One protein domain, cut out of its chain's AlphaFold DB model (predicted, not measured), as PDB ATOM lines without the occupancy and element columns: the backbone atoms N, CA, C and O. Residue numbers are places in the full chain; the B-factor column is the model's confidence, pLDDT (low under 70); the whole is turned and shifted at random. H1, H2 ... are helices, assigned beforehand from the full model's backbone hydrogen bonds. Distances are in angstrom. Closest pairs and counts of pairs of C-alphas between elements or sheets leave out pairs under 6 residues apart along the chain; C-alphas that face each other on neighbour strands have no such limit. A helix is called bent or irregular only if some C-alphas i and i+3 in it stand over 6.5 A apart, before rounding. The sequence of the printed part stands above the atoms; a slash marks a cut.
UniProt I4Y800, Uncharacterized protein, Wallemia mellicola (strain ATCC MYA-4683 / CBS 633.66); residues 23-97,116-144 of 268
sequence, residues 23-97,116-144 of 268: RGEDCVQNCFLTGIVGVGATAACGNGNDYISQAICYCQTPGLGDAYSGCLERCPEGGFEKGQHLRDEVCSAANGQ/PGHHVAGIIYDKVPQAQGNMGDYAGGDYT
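AT A GLANCE: This is residues 23 to 97 and 116 to 144 of the 268 residues of an uncharacterized protein of Wallemia mellicola (strain ATCC MYA-4683 / CBS 633.66) (UniProt I4Y800). Two longer helices, H1 and H4, meet near their first residues and open as a V; H2 lies across its open end, H3 packs on both near the closed end, and H5 runs beside H4, with short H6 and H7 after it. The printed part has 104 residues with seven named helices, H1 to H7 in order, and no named strand: all helix, mostly crossed. It is compact and rounded, with a radius of gyration of the C-alphas of 12.6 A and spans of 34 by 29 by 26 A.

IN THESE COORDINATES: H1, residues 24 to 42, is 26.9 A long and begins at C-alpha 24 (39.339, -47.878, 15.086). H4, residues 79 to 94, is 22.0 A and ends at C-alpha 94 (51.141, -26.644, 19.949). H5 is residues 116 to 127, 16.8 A; H2, residues 51 to 60, 14.3 A; H3, residues 65 to 72, 10.3 A; H6, residues 129 to 134, 10.3 A; and H7, residues 136 to 139, 5.8 A. H6 is irregular, but only just: C-alphas 130 and 133 are 6.9 A apart.

HOW THE PARTS SIT: H1, with residues 24 to 32 alone, touches H4 at a steep tilt of 46 degrees, the same way; the closest C-alphas, of Val 28 and Gly 83, are 5.5 A apart. H2 touches H1, about perpendicular at 75 degrees, closest at the C-alphas of Gly 40 and Gln 54, 5.0 A. H3 and H4 form a helical hairpin, closest at the C-alphas of Leu 72 and Phe 80, 4.9 A. H4 and H5 touch at a shallow tilt of 23 degrees, opposite ways, closest at the C-alphas of Ala 94 and Pro 116, 5.1 A. H5 and H6 touch only at the corner, closest at the C-alphas of Tyr 125 and Gln 132, 6.2 A; H7 and H5 only just touch, with 3 pairs of C-alphas within 8 A. Every O i to N i+4 pair is within hydrogen-bond range in H1 to H5; H6 has 0 of 2, but 2 of 3 O i to N i+3 pairs, and H7 is too short for an i+4 pair.

THE WHOLE: The C-alphas farthest apart, of Asn 47 and Glu 77, are 36.3 A apart. Residues 98 to 115 are not printed, and C-alphas 97 and 116 are 8.7 A apart across the cut. Of the links printed whole, none is long. Mean pLDDT of the printed part is 72.7; 37 residues are under 70, among them 38 to 49 and 130 to 144.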
ATOM      1  N   ARG A  23      35.639 -49.246  17.859       58.03
ATOM      2  CA  ARG A  23      35.925 -48.990  16.438       58.03
ATOM      3  C   ARG A  23      37.253 -48.234  16.333       58.03
ATOM      4  O   ARG A  23      37.646 -47.532  17.255       58.03
ATOM      5  N   GLY A  24      37.959 -48.371  15.210       64.50
ATOM      6  CA  GLY A  24      39.339 -47.878  15.086       64.50
ATOM      7  C   GLY A  24      39.565 -46.419  15.502       64.50
ATOM      8  O   GLY A  24      40.634 -46.109  16.014       64.50
ATOM      9  N   GLU A  25      38.566 -45.544  15.362       69.50
ATOM     10  CA  GLU A  25      38.633 -44.155  15.837       69.50
ATOM     11  C   GLU A  25      38.627 -44.027  17.362       69.50
ATOM     12  O   GLU A  25      39.432 -43.276  17.907       69.50
ATOM     13  N   ASP A  26      37.789 -44.804  18.043       79.06
ATOM     14  CA  ASP A  26      37.685 -44.820  19.502       79.06
ATOM     15  C   ASP A  26      38.999 -45.326  20.132       79.06
ATOM     16  O   ASP A  26      39.476 -44.787  21.129       79.06
ATOM     17  N   CYS A  27      39.660 -46.302  19.492       82.25
ATOM     18  CA  CYS A  27      40.980 -46.780  19.918       82.25
ATOM     19  C   CYS A  27      42.051 -45.680  19.836       82.25
ATOM     20  O   CYS A  27      42.809 -45.472  20.786       82.25
ATOM     21  N   VAL A  28      42.094 -44.937  18.726       83.31
ATOM     22  CA  VAL A  28      43.052 -43.837  18.530       83.31
ATOM     23  C   VAL A  28      42.808 -42.705  19.527       83.31
ATOM     24  O   VAL A  28      43.771 -42.179  20.091       83.31
ATOM     25  N   GLN A  29      41.543 -42.359  19.779       81.50
ATOM     26  CA  GLN A  29      41.154 -41.343  20.760       81.50
ATOM     27  C   GLN A  29      41.551 -41.752  22.182       81.50
ATOM     28  O   GLN A  29      42.218 -40.979  22.869       81.50
ATOM     29  N   ASN A  30      41.241 -42.984  22.594       82.50
ATOM     30  CA  ASN A  30      41.632 -43.516  23.900       82.50
ATOM     31  C   ASN A  30      43.158 -43.561  24.070       82.50
ATOM     32  O   ASN A  30      43.677 -43.170  25.119       82.50
ATOM     33  N   CYS A  31      43.894 -43.975  23.035       83.81
ATOM     34  CA  CYS A  31      45.357 -43.943  23.039       83.81
ATOM     35  C   CYS A  31      45.904 -42.514  23.151       83.81
ATOM     36  O   CYS A  31      46.883 -42.286  23.861       83.81
ATOM     37  N   PHE A  32      45.277 -41.550  22.473       82.44
ATOM     38  CA  PHE A  32      45.704 -40.153  22.485       82.44
ATOM     39  C   PHE A  32      45.458 -39.508  23.852       82.44
ATOM     40  O   PHE A  32      46.383 -38.933  24.425       82.44
ATOM     41  N   LEU A  33      44.263 -39.697  24.419       79.25
ATOM     42  CA  LEU A  33      43.909 -39.260  25.772       79.25
ATOM     43  C   LEU A  33      44.830 -39.883  26.827       79.25
ATOM     44  O   LEU A  33      45.360 -39.182  27.686       79.25
ATOM     45  N   THR A  34      45.084 -41.188  26.729       78.06
ATOM     46  CA  THR A  34      46.013 -41.894  27.627       78.06
ATOM     47  C   THR A  34      47.431 -41.343  27.505       78.06
ATOM     48  O   THR A  34      48.124 -41.198  28.512       78.06
ATOM     49  N   GLY A  35      47.851 -41.003  26.283       74.56
ATOM     50  CA  GLY A  35      49.111 -40.326  26.007       74.56
ATOM     51  C   GLY A  35      49.195 -38.998  26.749       74.56
ATOM     52  O   GLY A  35      50.003 -38.872  27.664       74.56
ATOM     53  N   ILE A  36      48.337 -38.032  26.415       73.50
ATOM     54  CA  ILE A  36      48.399 -36.673  26.980       73.50
ATOM     55  C   ILE A  36      48.215 -36.653  28.510       73.50
ATOM     56  O   ILE A  36      48.979 -35.972  29.195       73.50
ATOM     57  N   VAL A  37      47.308 -37.468  29.066       71.44
ATOM     58  CA  VAL A  37      47.087 -37.572  30.525       71.44
ATOM     59  C   VAL A  37      48.262 -38.236  31.224       71.44
ATOM     60  O   VAL A  37      48.728 -37.759  32.264       71.44
ATOM     61  N   GLY A  38      48.785 -39.318  30.642       66.06
ATOM     62  CA  GLY A  38      49.969 -39.995  31.156       66.06
ATOM     63  C   GLY A  38      51.172 -39.053  31.219       66.06
ATOM     64  O   GLY A  38      51.932 -39.089  32.190       66.06
ATOM     65  N   VAL A  39      51.304 -38.168  30.227       63.66
ATOM     66  CA  VAL A  39      52.382 -37.174  30.132       63.66
ATOM     67  C   VAL A  39      52.187 -36.030  31.115       63.66
ATOM     68  O   VAL A  39      53.137 -35.683  31.817       63.66
ATOM     69  N   GLY A  40      50.969 -35.496  31.231       59.22
ATOM     70  CA  GLY A  40      50.632 -34.478  32.228       59.22
ATOM     71  C   GLY A  40      51.027 -34.910  33.642       59.22
ATOM     72  O   GLY A  40      51.590 -34.124  34.402       59.22
ATOM     73  N   ALA A  41      50.847 -36.198  33.954       59.44
ATOM     74  CA  ALA A  41      51.246 -36.781  35.231       59.44
ATOM     75  C   ALA A  41      52.765 -37.019  35.387       59.44
ATOM     76  O   ALA A  41      53.260 -37.034  36.515       59.44
ATOM     77  N   THR A  42      53.525 -37.224  34.299       57.44
ATOM     78  CA  THR A  42      54.955 -37.609  34.364       57.44
ATOM     79  C   THR A  42      55.945 -36.490  34.066       57.44
ATOM     80  O   THR A  42      57.015 -36.470  34.675       57.44
ATOM     81  N   ALA A  43      55.627 -35.560  33.168       56.31
ATOM     82  CA  ALA A  43      56.553 -34.516  32.731       56.31
ATOM     83  C   ALA A  43      56.528 -33.254  33.618       56.31
ATOM     84  O   ALA A  43      57.203 -32.277  33.306       56.31
ATOM     85  N   ALA A  44      55.796 -33.277  34.744       56.03
ATOM     86  CA  ALA A  44      55.609 -32.119  35.627       56.03
ATOM     87  C   ALA A  44      55.184 -30.862  34.846       56.03
ATOM     88  O   ALA A  44      55.623 -29.748  35.135       56.03
ATOM     89  N   CYS A  45      54.338 -31.070  33.835       61.06
ATOM     90  CA  CYS A  45      53.713 -30.027  33.041       61.06
ATOM     91  C   CYS A  45      52.902 -29.137  33.983       61.06
ATOM     92  O   CYS A  45      51.832 -29.518  34.453       61.06
ATOM     93  N   GLY A  46      53.461 -27.989  34.349       48.88
ATOM     94  CA  GLY A  46      52.844 -27.096  35.312       48.88
ATOM     95  C   GLY A  46      51.516 -26.532  34.804       48.88
ATOM     96  O   GLY A  46      51.469 -25.927  33.739       48.88
ATOM     97  N   ASN A  47      50.498 -26.645  35.663       47.81
ATOM     98  CA  ASN A  47      49.317 -25.782  35.796       47.81
ATOM     99  C   ASN A  47      48.074 -25.966  34.905       47.81
ATOM    100  O   ASN A  47      47.226 -25.080  34.912       47.81
ATOM    101  N   GLY A  48      47.878 -27.118  34.262       53.78
ATOM    102  CA  GLY A  48      46.600 -27.426  33.608       53.78
ATOM    103  C   GLY A  48      46.153 -28.868  33.830       53.78
ATOM    104  O   GLY A  48      46.829 -29.803  33.404       53.78
ATOM    105  N   ASN A  49      45.014 -29.072  34.503       62.88
ATOM    106  CA  ASN A  49      44.328 -30.377  34.496       62.88
ATOM    107  C   ASN A  49      43.538 -30.593  33.187       62.88
ATOM    108  O   ASN A  49      42.939 -31.647  32.983       62.88
ATOM    109  N   ASP A  50      43.534 -29.596  32.306       75.00
ATOM    110  CA  ASP A  50      42.910 -29.633  30.994       75.00
ATOM    111  C   ASP A  50      43.755 -30.398  29.968       75.00
ATOM    112  O   ASP A  50      44.990 -30.428  30.013       75.00
ATOM    113  N   TYR A  51      43.072 -31.002  28.997       76.44
ATOM    114  CA  TYR A  51      43.710 -31.771  27.931       76.44
ATOM    115  C   TYR A  51      44.600 -30.922  27.013       76.44
ATOM    116  O   TYR A  51      45.498 -31.464  26.370       76.44
ATOM    117  N   ILE A  52      44.396 -29.606  26.960       78.88
ATOM    118  CA  ILE A  52      45.098 -28.704  26.036       78.88
ATOM    119  C   ILE A  52      46.512 -28.432  26.532       78.88
ATOM    120  O   ILE A  52      47.484 -28.657  25.811       78.88
ATOM    121  N   SER A  53      46.639 -28.022  27.789       77.88
ATOM    122  CA  SER A  53      47.926 -27.803  28.448       77.88
ATOM    123  C   SER A  53      48.746 -29.094  28.494       77.88
ATOM    124  O   SER A  53      49.959 -29.082  28.263       77.88
ATOM    125  N   GLN A  54      48.077 -30.231  28.711       78.06
ATOM    126  CA  GLN A  54      48.700 -31.555  28.673       78.06
ATOM    127  C   GLN A  54      49.177 -31.936  27.267       78.06
ATOM    128  O   GLN A  54      50.292 -32.435  27.125       78.06
ATOM    129  N   ALA A  55      48.390 -31.654  26.227       77.94
ATOM    130  CA  ALA A  55      48.774 -31.893  24.838       77.94
ATOM    131  C   ALA A  55      49.949 -31.004  24.394       77.94
ATOM    132  O   ALA A  55      50.883 -31.486  23.754       77.94
ATOM    133  N   ILE A  56      49.964 -29.726  24.781       79.50
ATOM    134  CA  ILE A  56      51.085 -28.823  24.480       79.50
ATOM    135  C   ILE A  56      52.369 -29.337  25.132       79.50
ATOM    136  O   ILE A  56      53.409 -29.445  24.479       79.50
ATOM    137  N   CYS A  57      52.293 -29.714  26.406       79.88
ATOM    138  CA  CYS A  57      53.442 -30.261  27.111       79.88
ATOM    139  C   CYS A  57      53.884 -31.624  26.551       79.88
ATOM    140  O   CYS A  57      55.084 -31.899  26.454       79.88
ATOM    141  N   TYR A  58      52.932 -32.454  26.115       80.81
ATOM    142  CA  TYR A  58      53.213 -33.705  25.414       80.81
ATOM    143  C   TYR A  58      54.093 -33.487  24.187       80.81
ATOM    144  O   TYR A  58      55.088 -34.190  24.004       80.81
ATOM    145  N   CYS A  59      53.789 -32.465  23.399       81.19
ATOM    146  CA  CYS A  59      54.529 -32.147  22.184       81.19
ATOM    147  C   CYS A  59      55.920 -31.553  22.439       81.19
ATOM    148  O   CYS A  59      56.801 -31.682  21.590       81.19
ATOM    149  N   GLN A  60      56.143 -30.948  23.607       78.25
ATOM    150  CA  GLN A  60      57.445 -30.406  24.007       78.25
ATOM    151  C   GLN A  60      58.349 -31.447  24.684       78.25
ATOM    152  O   GLN A  60      59.545 -31.204  24.851       78.25
ATOM    153  N   THR A  61      57.809 -32.612  25.061       73.44
ATOM    154  CA  THR A  61      58.561 -33.628  25.807       73.44
ATOM    155  C   THR A  61      59.082 -34.737  24.875       73.44
ATOM    156  O   THR A  61      58.296 -35.520  24.335       73.44
ATOM    157  N   PRO A  62      60.409 -34.867  24.682       63.56
ATOM    158  CA  PRO A  62      60.982 -35.905  23.824       63.56
ATOM    159  C   PRO A  62      60.843 -37.308  24.441       63.56
ATOM    160  O   PRO A  62      61.048 -37.492  25.638       63.56
ATOM    161  N   GLY A  63      60.541 -38.315  23.609       62.25
ATOM    162  CA  GLY A  63      60.512 -39.737  24.002       62.25
ATOM    163  C   GLY A  63      59.153 -40.289  24.457       62.25
ATOM    164  O   GLY A  63      59.065 -41.450  24.836       62.25
ATOM    165  N   LEU A  64      58.076 -39.496  24.413       60.94
ATOM    166  CA  LEU A  64      56.724 -39.972  24.765       60.94
ATOM    167  C   LEU A  64      55.887 -40.376  23.541       60.94
ATOM    168  O   LEU A  64      54.787 -40.914  23.677       60.94
ATOM    169  N   GLY A  65      56.439 -40.193  22.339       66.19
ATOM    170  CA  GLY A  65      55.909 -40.788  21.114       66.19
ATOM    171  C   GLY A  65      55.922 -42.320  21.152       66.19
ATOM    172  O   GLY A  65      55.044 -42.934  20.557       66.19
ATOM    173  N   ASP A  66      56.838 -42.936  21.904       70.38
ATOM    174  CA  ASP A  66      56.994 -44.396  21.958       70.38
ATOM    175  C   ASP A  66      55.828 -45.088  22.682       70.38
ATOM    176  O   ASP A  66      55.316 -46.104  22.217       70.38
ATOM    177  N   ALA A  67      55.342 -44.506  23.786       72.31
ATOM    178  CA  ALA A  67      54.182 -45.031  24.512       72.31
ATOM    179  C   ALA A  67      52.886 -44.892  23.697       72.31
ATOM    180  O   ALA A  67      52.045 -45.792  23.700       72.31
ATOM    181  N   TYR A  68      52.750 -43.782  22.966       79.25
ATOM    182  CA  TYR A  68      51.624 -43.555  22.066       79.25
ATOM    183  C   TYR A  68      51.662 -44.508  20.866       79.25
ATOM    184  O   TYR A  68      50.672 -45.176  20.579       79.25
ATOM    185  N   SER A  69      52.827 -44.658  20.231       81.38
ATOM    186  CA  SER A  69      53.030 -45.574  19.102       81.38
ATOM    187  C   SER A  69      52.752 -47.024  19.501       81.38
ATOM    188  O   SER A  69      52.025 -47.715  18.796       81.38
ATOM    189  N   GLY A  70      53.217 -47.461  20.677       81.00
ATOM    190  CA  GLY A  70      52.925 -48.802  21.197       81.00
ATOM    191  C   GLY A  70      51.454 -49.030  21.577       81.00
ATOM    192  O   GLY A  70      51.005 -50.175  21.639       81.00
ATOM    193  N   CYS A  71      50.684 -47.964  21.831       82.81
ATOM    194  CA  CYS A  71      49.228 -48.046  21.976       82.81
ATOM    195  C   CYS A  71      48.551 -48.176  20.605       82.81
ATOM    196  O   CYS A  71      47.709 -49.050  20.412       82.81
ATOM    197  N   LEU A  72      48.981 -47.366  19.635       82.94
ATOM    198  CA  LEU A  72      48.458 -47.375  18.271       82.94
ATOM    199  C   LEU A  72      48.700 -48.696  17.529       82.94
ATOM    200  O   LEU A  72      47.853 -49.104  16.741       82.94
ATOM    201  N   GLU A  73      49.808 -49.394  17.798       83.44
ATOM    202  CA  GLU A  73      50.085 -50.734  17.249       83.44
ATOM    203  C   GLU A  73      49.040 -51.789  17.657       83.44
ATOM    204  O   GLU A  73      48.939 -52.838  17.023       83.44
ATOM    205  N   ARG A  74      48.260 -51.526  18.713       81.44
ATOM    206  CA  ARG A  74      47.175 -52.404  19.183       81.44
ATOM    207  C   ARG A  74      45.815 -52.013  18.613       81.44
ATOM    208  O   ARG A  74      44.850 -52.746  18.822       81.44
ATOM    209  N   CYS A  75      45.728 -50.879  17.920       82.06
ATOM    210  CA  CYS A  75      44.510 -50.467  17.245       82.06
ATOM    211  C   CYS A  75      44.304 -51.264  15.944       82.06
ATOM    212  O   CYS A  75      45.270 -51.731  15.338       82.06
ATOM    213  N   PRO A  76      43.045 -51.430  15.500       79.62
ATOM    214  CA  PRO A  76      42.738 -52.075  14.223       79.62
ATOM    215  C   PRO A  76      43.344 -51.311  13.029       79.62
ATOM    216  O   PRO A  76      43.764 -50.158  13.163       79.62
ATOM    217  N   GLU A  77      43.394 -51.958  11.857       78.25
ATOM    218  CA  GLU A  77      44.047 -51.422  10.649       78.25
ATOM    219  C   GLU A  77      43.645 -49.968  10.338       78.25
ATOM    220  O   GLU A  77      42.475 -49.592  10.419       78.25
ATOM    221  N   GLY A  78      44.640 -49.141   9.998       77.69
ATOM    222  CA  GLY A  78      44.486 -47.702   9.741       77.69
ATOM    223  C   GLY A  78      44.490 -46.811  10.994       77.69
ATOM    224  O   GLY A  78      44.647 -45.594  10.873       77.69
ATOM    225  N   GLY A  79      44.385 -47.382  12.202       80.44
ATOM    226  CA  GLY A  79      44.462 -46.622  13.456       80.44
ATOM    227  C   GLY A  79      45.839 -45.994  13.697       80.44
ATOM    228  O   GLY A  79      45.935 -44.864  14.168       80.44
ATOM    229  N   PHE A  80      46.911 -46.684  13.305       83.94
ATOM    230  CA  PHE A  80      48.281 -46.205  13.488       83.94
ATOM    231  C   PHE A  80      48.587 -44.938  12.680       83.94
ATOM    232  O   PHE A  80      49.045 -43.948  13.244       83.94
ATOM    233  N   GLU A  81      48.274 -44.929  11.383       85.81
ATOM    234  CA  GLU A  81      48.480 -43.758  10.518       85.81
ATOM    235  C   GLU A  81      47.589 -42.585  10.943       85.81
ATOM    236  O   GLU A  81      48.062 -41.452  11.047       85.81
ATOM    237  N   LYS A  82      46.317 -42.857  11.268       83.75
ATOM    238  CA  LYS A  82      45.379 -41.833  11.745       83.75
ATOM    239  C   LYS A  82      45.821 -41.224  13.078       83.75
ATOM    240  O   LYS A  82      45.723 -40.012  13.255       83.75
ATOM    241  N   GLY A  83      46.332 -42.043  13.995       83.06
ATOM    242  CA  GLY A  83      46.855 -41.582  15.275       83.06
ATOM    243  C   GLY A  83      48.137 -40.768  15.140       83.06
ATOM    244  O   GLY A  83      48.252 -39.701  15.739       83.06
ATOM    245  N   GLN A  84      49.078 -41.204  14.300       85.19
ATOM    246  CA  GLN A  84      50.275 -40.406  14.026       85.19
ATOM    247  C   GLN A  84      49.925 -39.047  13.416       85.19
ATOM    248  O   GLN A  84      50.409 -38.029  13.905       85.19
ATOM    249  N   HIS A  85      49.016 -39.015  12.436       86.62
ATOM    250  CA  HIS A  85      48.555 -37.762  11.845       86.62
ATOM    251  C   HIS A  85      47.915 -36.835  12.889       86.62
ATOM    252  O   HIS A  85      48.218 -35.646  12.919       86.62
ATOM    253  N   LEU A  86      47.059 -37.368  13.772       84.50
ATOM    254  CA  LEU A  86      46.450 -36.594  14.859       84.50
ATOM    255  C   LEU A  86      47.514 -35.988  15.784       84.50
ATOM    256  O   LEU A  86      47.453 -34.803  16.108       84.50
ATOM    257  N   ARG A  87      48.502 -36.788  16.192       83.88
ATOM    258  CA  ARG A  87      49.614 -36.323  17.023       83.88
ATOM    259  C   ARG A  87      50.401 -35.210  16.338       83.88
ATOM    260  O   ARG A  87      50.685 -34.201  16.977       83.88
ATOM    261  N   ASP A  88      50.776 -35.399  15.080       85.56
ATOM    262  CA  ASP A  88      51.599 -34.432  14.354       85.56
ATOM    263  C   ASP A  88      50.849 -33.113  14.138       85.56
ATOM    264  O   ASP A  88      51.438 -32.043  14.275       85.56
ATOM    265  N   GLU A  89      49.540 -33.170  13.902       84.44
ATOM    266  CA  GLU A  89      48.676 -31.996  13.774       84.44
ATOM    267  C   GLU A  89      48.559 -31.223  15.094       84.44
ATOM    268  O   GLU A  89      48.797 -30.014  15.124       84.44
ATOM    269  N   VAL A  90      48.304 -31.924  16.206       83.81
ATOM    270  CA  VAL A  90      48.262 -31.315  17.545       83.81
ATOM    271  C   VAL A  90      49.625 -30.739  17.934       83.81
ATOM    272  O   VAL A  90      49.694 -29.641  18.481       83.81
ATOM    273  N   CYS A  91      50.722 -31.428  17.624       84.12
ATOM    274  CA  CYS A  91      52.063 -30.948  17.948       84.12
ATOM    275  C   CYS A  91      52.549 -29.818  17.045       84.12
ATOM    276  O   CYS A  91      53.287 -28.948  17.510       84.12
ATOM    277  N   SER A  92      52.118 -29.789  15.789       84.12
ATOM    278  CA  SER A  92      52.334 -28.651  14.897       84.12
ATOM    279  C   SER A  92      51.593 -27.414  15.416       84.12
ATOM    280  O   SER A  92      52.188 -26.346  15.555       84.12
ATOM    281  N   ALA A  93      50.329 -27.580  15.820       81.94
ATOM    282  CA  ALA A  93      49.533 -26.526  16.442       81.94
ATOM    283  C   ALA A  93      50.127 -26.035  17.777       81.94
ATOM    284  O   ALA A  93      50.224 -24.831  18.008       81.94
ATOM    285  N   ALA A  94      50.581 -26.954  18.633       77.56
ATOM    286  CA  ALA A  94      51.141 -26.644  19.949       77.56
ATOM    287  C   ALA A  94      52.476 -25.889  19.890       77.56
ATOM    288  O   ALA A  94      52.744 -25.046  20.747       77.56
ATOM    289  N   ASN A  95      53.321 -26.179  18.897       77.50
ATOM    290  CA  ASN A  95      54.592 -25.474  18.711       77.50
ATOM    291  C   ASN A  95      54.418 -24.087  18.066       77.50
ATOM    292  O   ASN A  95      55.383 -23.325  17.985       77.50
ATOM    293  N   GLY A  96      53.192 -23.747  17.654       65.19
ATOM    294  CA  GLY A  96      52.889 -22.563  16.867       65.19
ATOM    295  C   GLY A  96      53.470 -22.680  15.459       65.19
ATOM    296  O   GLY A  96      54.540 -23.244  15.241       65.19
ATOM    297  N   GLN A  97      52.791 -22.104  14.470       48.12
ATOM    298  CA  GLN A  97      53.400 -21.867  13.164       48.12
ATOM    299  C   GLN A  97      54.656 -20.989  13.319       48.12
ATOM    300  O   GLN A  97      54.608 -19.768  13.206       48.12
ATOM    301  N   PRO A 116      48.560 -20.865  20.958       69.88
ATOM    302  CA  PRO A 116      48.638 -22.246  20.478       69.88
ATOM    303  C   PRO A 116      47.587 -23.148  21.144       69.88
ATOM    304  O   PRO A 116      47.146 -24.127  20.546       69.88
ATOM    305  N   GLY A 117      47.110 -22.772  22.336       72.62
ATOM    306  CA  GLY A 117      46.002 -23.430  23.023       72.62
ATOM    307  C   GLY A 117      44.693 -23.458  22.232       72.62
ATOM    308  O   GLY A 117      44.064 -24.509  22.173       72.62
ATOM    309  N   HIS A 118      44.307 -22.377  21.545       76.38
ATOM    310  CA  HIS A 118      43.061 -22.354  20.762       76.38
ATOM    311  C   HIS A 118      43.135 -23.227  19.504       76.38
ATOM    312  O   HIS A 118      42.145 -23.844  19.117       76.38
ATOM    313  N   HIS A 119      44.310 -23.307  18.880       78.56
ATOM    314  CA  HIS A 119      44.520 -24.144  17.698       78.56
ATOM    315  C   HIS A 119      44.514 -25.635  18.068       78.56
ATOM    316  O   HIS A 119      43.863 -26.443  17.408       78.56
ATOM    317  N   VAL A 120      45.171 -25.988  19.177       80.50
ATOM    318  CA  VAL A 120      45.118 -27.340  19.755       80.50
ATOM    319  C   VAL A 120      43.687 -27.697  20.180       80.50
ATOM    320  O   VAL A 120      43.251 -28.821  19.935       80.50
ATOM    321  N   ALA A 121      42.933 -26.744  20.740       80.12
ATOM    322  CA  ALA A 121      41.530 -26.935  21.113       80.12
ATOM    323  C   ALA A 121      40.663 -27.344  19.928       80.12
ATOM    324  O   ALA A 121      39.930 -28.323  20.032       80.12
ATOM    325  N   GLY A 122      40.786 -26.637  18.800       80.19
ATOM    326  CA  GLY A 122      40.013 -26.933  17.594       80.19
ATOM    327  C   GLY A 122      40.262 -28.348  17.071       80.19
ATOM    328  O   GLY A 122      39.314 -29.072  16.775       80.19
ATOM    329  N   ILE A 123      41.526 -28.783  17.038       81.88
ATOM    330  CA  ILE A 123      41.896 -30.131  16.570       81.88
ATOM    331  C   ILE A 123      41.369 -31.209  17.524       81.88
ATOM    332  O   ILE A 123      40.814 -32.218  17.084       81.88
ATOM    333  N   ILE A 124      41.528 -31.005  18.835       80.75
ATOM    334  CA  ILE A 124      41.047 -31.950  19.851       80.75
ATOM    335  C   ILE A 124      39.513 -32.014  19.839       80.75
ATOM    336  O   ILE A 124      38.960 -33.101  19.970       80.75
ATOM    337  N   TYR A 125      38.822 -30.894  19.629       80.06
ATOM    338  CA  TYR A 125      37.361 -30.845  19.543       80.06
ATOM    339  C   TYR A 125      36.821 -31.624  18.339       80.06
ATOM    340  O   TYR A 125      35.871 -32.389  18.484       80.06
ATOM    341  N   ASP A 126      37.446 -31.464  17.172       80.50
ATOM    342  CA  ASP A 126      37.052 -32.153  15.938       80.50
ATOM    343  C   ASP A 126      37.326 -33.666  16.002       80.50
ATOM    344  O   ASP A 126      36.493 -34.482  15.606       80.50
ATOM    345  N   LYS A 127      38.489 -34.056  16.541       80.06
ATOM    346  CA  LYS A 127      39.014 -35.427  16.396       80.06
ATOM    347  C   LYS A 127      38.922 -36.281  17.654       80.06
ATOM    348  O   LYS A 127      39.073 -37.501  17.567       80.06
ATOM    349  N   VAL A 128      38.691 -35.663  18.811       77.69
ATOM    350  CA  VAL A 128      38.614 -36.315  20.125       77.69
ATOM    351  C   VAL A 128      37.408 -35.755  20.895       77.69
ATOM    352  O   VAL A 128      37.573 -35.056  21.895       77.69
ATOM    353  N   PRO A 129      36.163 -36.070  20.488       70.62
ATOM    354  CA  PRO A 129      34.956 -35.586  21.165       70.62
ATOM    355  C   PRO A 129      34.919 -35.954  22.656       70.62
ATOM    356  O   PRO A 129      34.389 -35.208  23.476       70.62
ATOM    357  N   GLN A 130      35.554 -37.063  23.044       68.44
ATOM    358  CA  GLN A 130      35.698 -37.465  24.446       68.44
ATOM    359  C   GLN A 130      36.496 -36.459  25.298       68.44
ATOM    360  O   GLN A 130      36.324 -36.408  26.516       68.44
ATOM    361  N   ALA A 131      37.335 -35.625  24.679       68.56
ATOM    362  CA  ALA A 131      38.106 -34.596  25.365       68.56
ATOM    363  C   ALA A 131      37.280 -33.340  25.703       68.56
ATOM    364  O   ALA A 131      37.711 -32.533  26.527       68.56
ATOM    365  N   GLN A 132      36.094 -33.164  25.106       66.19
ATOM    366  CA  GLN A 132      35.278 -31.948  25.237       66.19
ATOM    367  C   GLN A 132      34.925 -31.612  26.694       66.19
ATOM    368  O   GLN A 132      34.872 -30.443  27.070       66.19
ATOM    369  N   GLY A 133      34.751 -32.632  27.541       65.38
ATOM    370  CA  GLY A 133      34.428 -32.455  28.958       65.38
ATOM    371  C   GLY A 133      35.562 -31.885  29.821       65.38
ATOM    372  O   GLY A 133      35.304 -31.509  30.962       65.38
ATOM    373  N   ASN A 134      36.800 -31.819  29.316       69.38
ATOM    374  CA  ASN A 134      37.959 -31.349  30.083       69.38
ATOM    375  C   ASN A 134      38.951 -30.551  29.208       69.38
ATOM    376  O   ASN A 134      40.164 -30.771  29.219       69.38
ATOM    377  N   MET A 135      38.419 -29.595  28.440       66.25
ATOM    378  CA  MET A 135      39.207 -28.617  27.672       66.25
ATOM    379  C   MET A 135      39.603 -27.367  28.486       66.25
ATOM    380  O   MET A 135      40.231 -26.465  27.943       66.25
ATOM    381  N   GLY A 136      39.267 -27.294  29.780       66.88
ATOM    382  CA  GLY A 136      39.600 -26.145  30.635       66.88
ATOM    383  C   GLY A 136      38.944 -24.843  30.162       66.88
ATOM    384  O   GLY A 136      37.777 -24.843  29.765       66.88
ATOM    385  N   ASP A 137      39.702 -23.743  30.158       62.88
ATOM    386  CA  ASP A 137      39.256 -22.431  29.652       62.88
ATOM    387  C   ASP A 137      38.883 -22.454  28.153       62.88
ATOM    388  O   ASP A 137      38.193 -21.564  27.656       62.88
ATOM    389  N   TYR A 138      39.271 -23.519  27.443       63.69
ATOM    390  CA  TYR A 138      38.946 -23.778  26.044       63.69
ATOM    391  C   TYR A 138      37.694 -24.661  25.881       63.69
ATOM    392  O   TYR A 138      37.547 -25.360  24.882       63.69
ATOM    393  N   ALA A 139      36.741 -24.651  26.811       55.12
ATOM    394  CA  ALA A 139      35.467 -25.358  26.623       55.12
ATOM    395  C   ALA A 139      34.378 -24.520  25.912       55.12
ATOM    396  O   ALA A 139      33.368 -25.078  25.488       55.12
ATOM    397  N   GLY A 140      34.558 -23.196  25.775       48.09
ATOM    398  CA  GLY A 140      33.493 -22.272  25.342       48.09
ATOM    399  C   GLY A 140      33.860 -21.253  24.257       48.09
ATOM    400  O   GLY A 140      33.083 -20.329  24.026       48.09
ATOM    401  N   GLY A 141      35.029 -21.373  23.623       47.88
ATOM    402  CA  GLY A 141      35.445 -20.484  22.537       47.88
ATOM    403  C   GLY A 141      34.814 -20.870  21.199       47.88
ATOM    404  O   GLY A 141      34.639 -22.044  20.900       47.88
ATOM    405  N   ASP A 142      34.481 -19.888  20.371       45.12
ATOM    406  CA  ASP A 142      34.054 -20.108  18.989       45.12
ATOM    407  C   ASP A 142      35.267 -20.632  18.185       45.12
ATOM    408  O   ASP A 142      36.128 -19.863  17.759       45.12
ATOM    409  N   TYR A 143      35.412 -21.958  18.053       50.84
ATOM    410  CA  TYR A 143      36.553 -22.619  17.384       50.84
ATOM    411  C   TYR A 143      36.483 -22.555  15.853       50.84
ATOM    412  O   TYR A 143      36.954 -23.453  15.157       50.84
ATOM    413  N   THR A 144      35.912 -21.490  15.294       41.81
ATOM    414  CA  THR A 144      35.798 -21.269  13.847       41.81
ATOM    415  C   THR A 144      37.108 -20.736  13.252       41.81
ATOM    416  O   THR A 144      37.151 -19.770  12.497       41.81
TER     417      THR A 144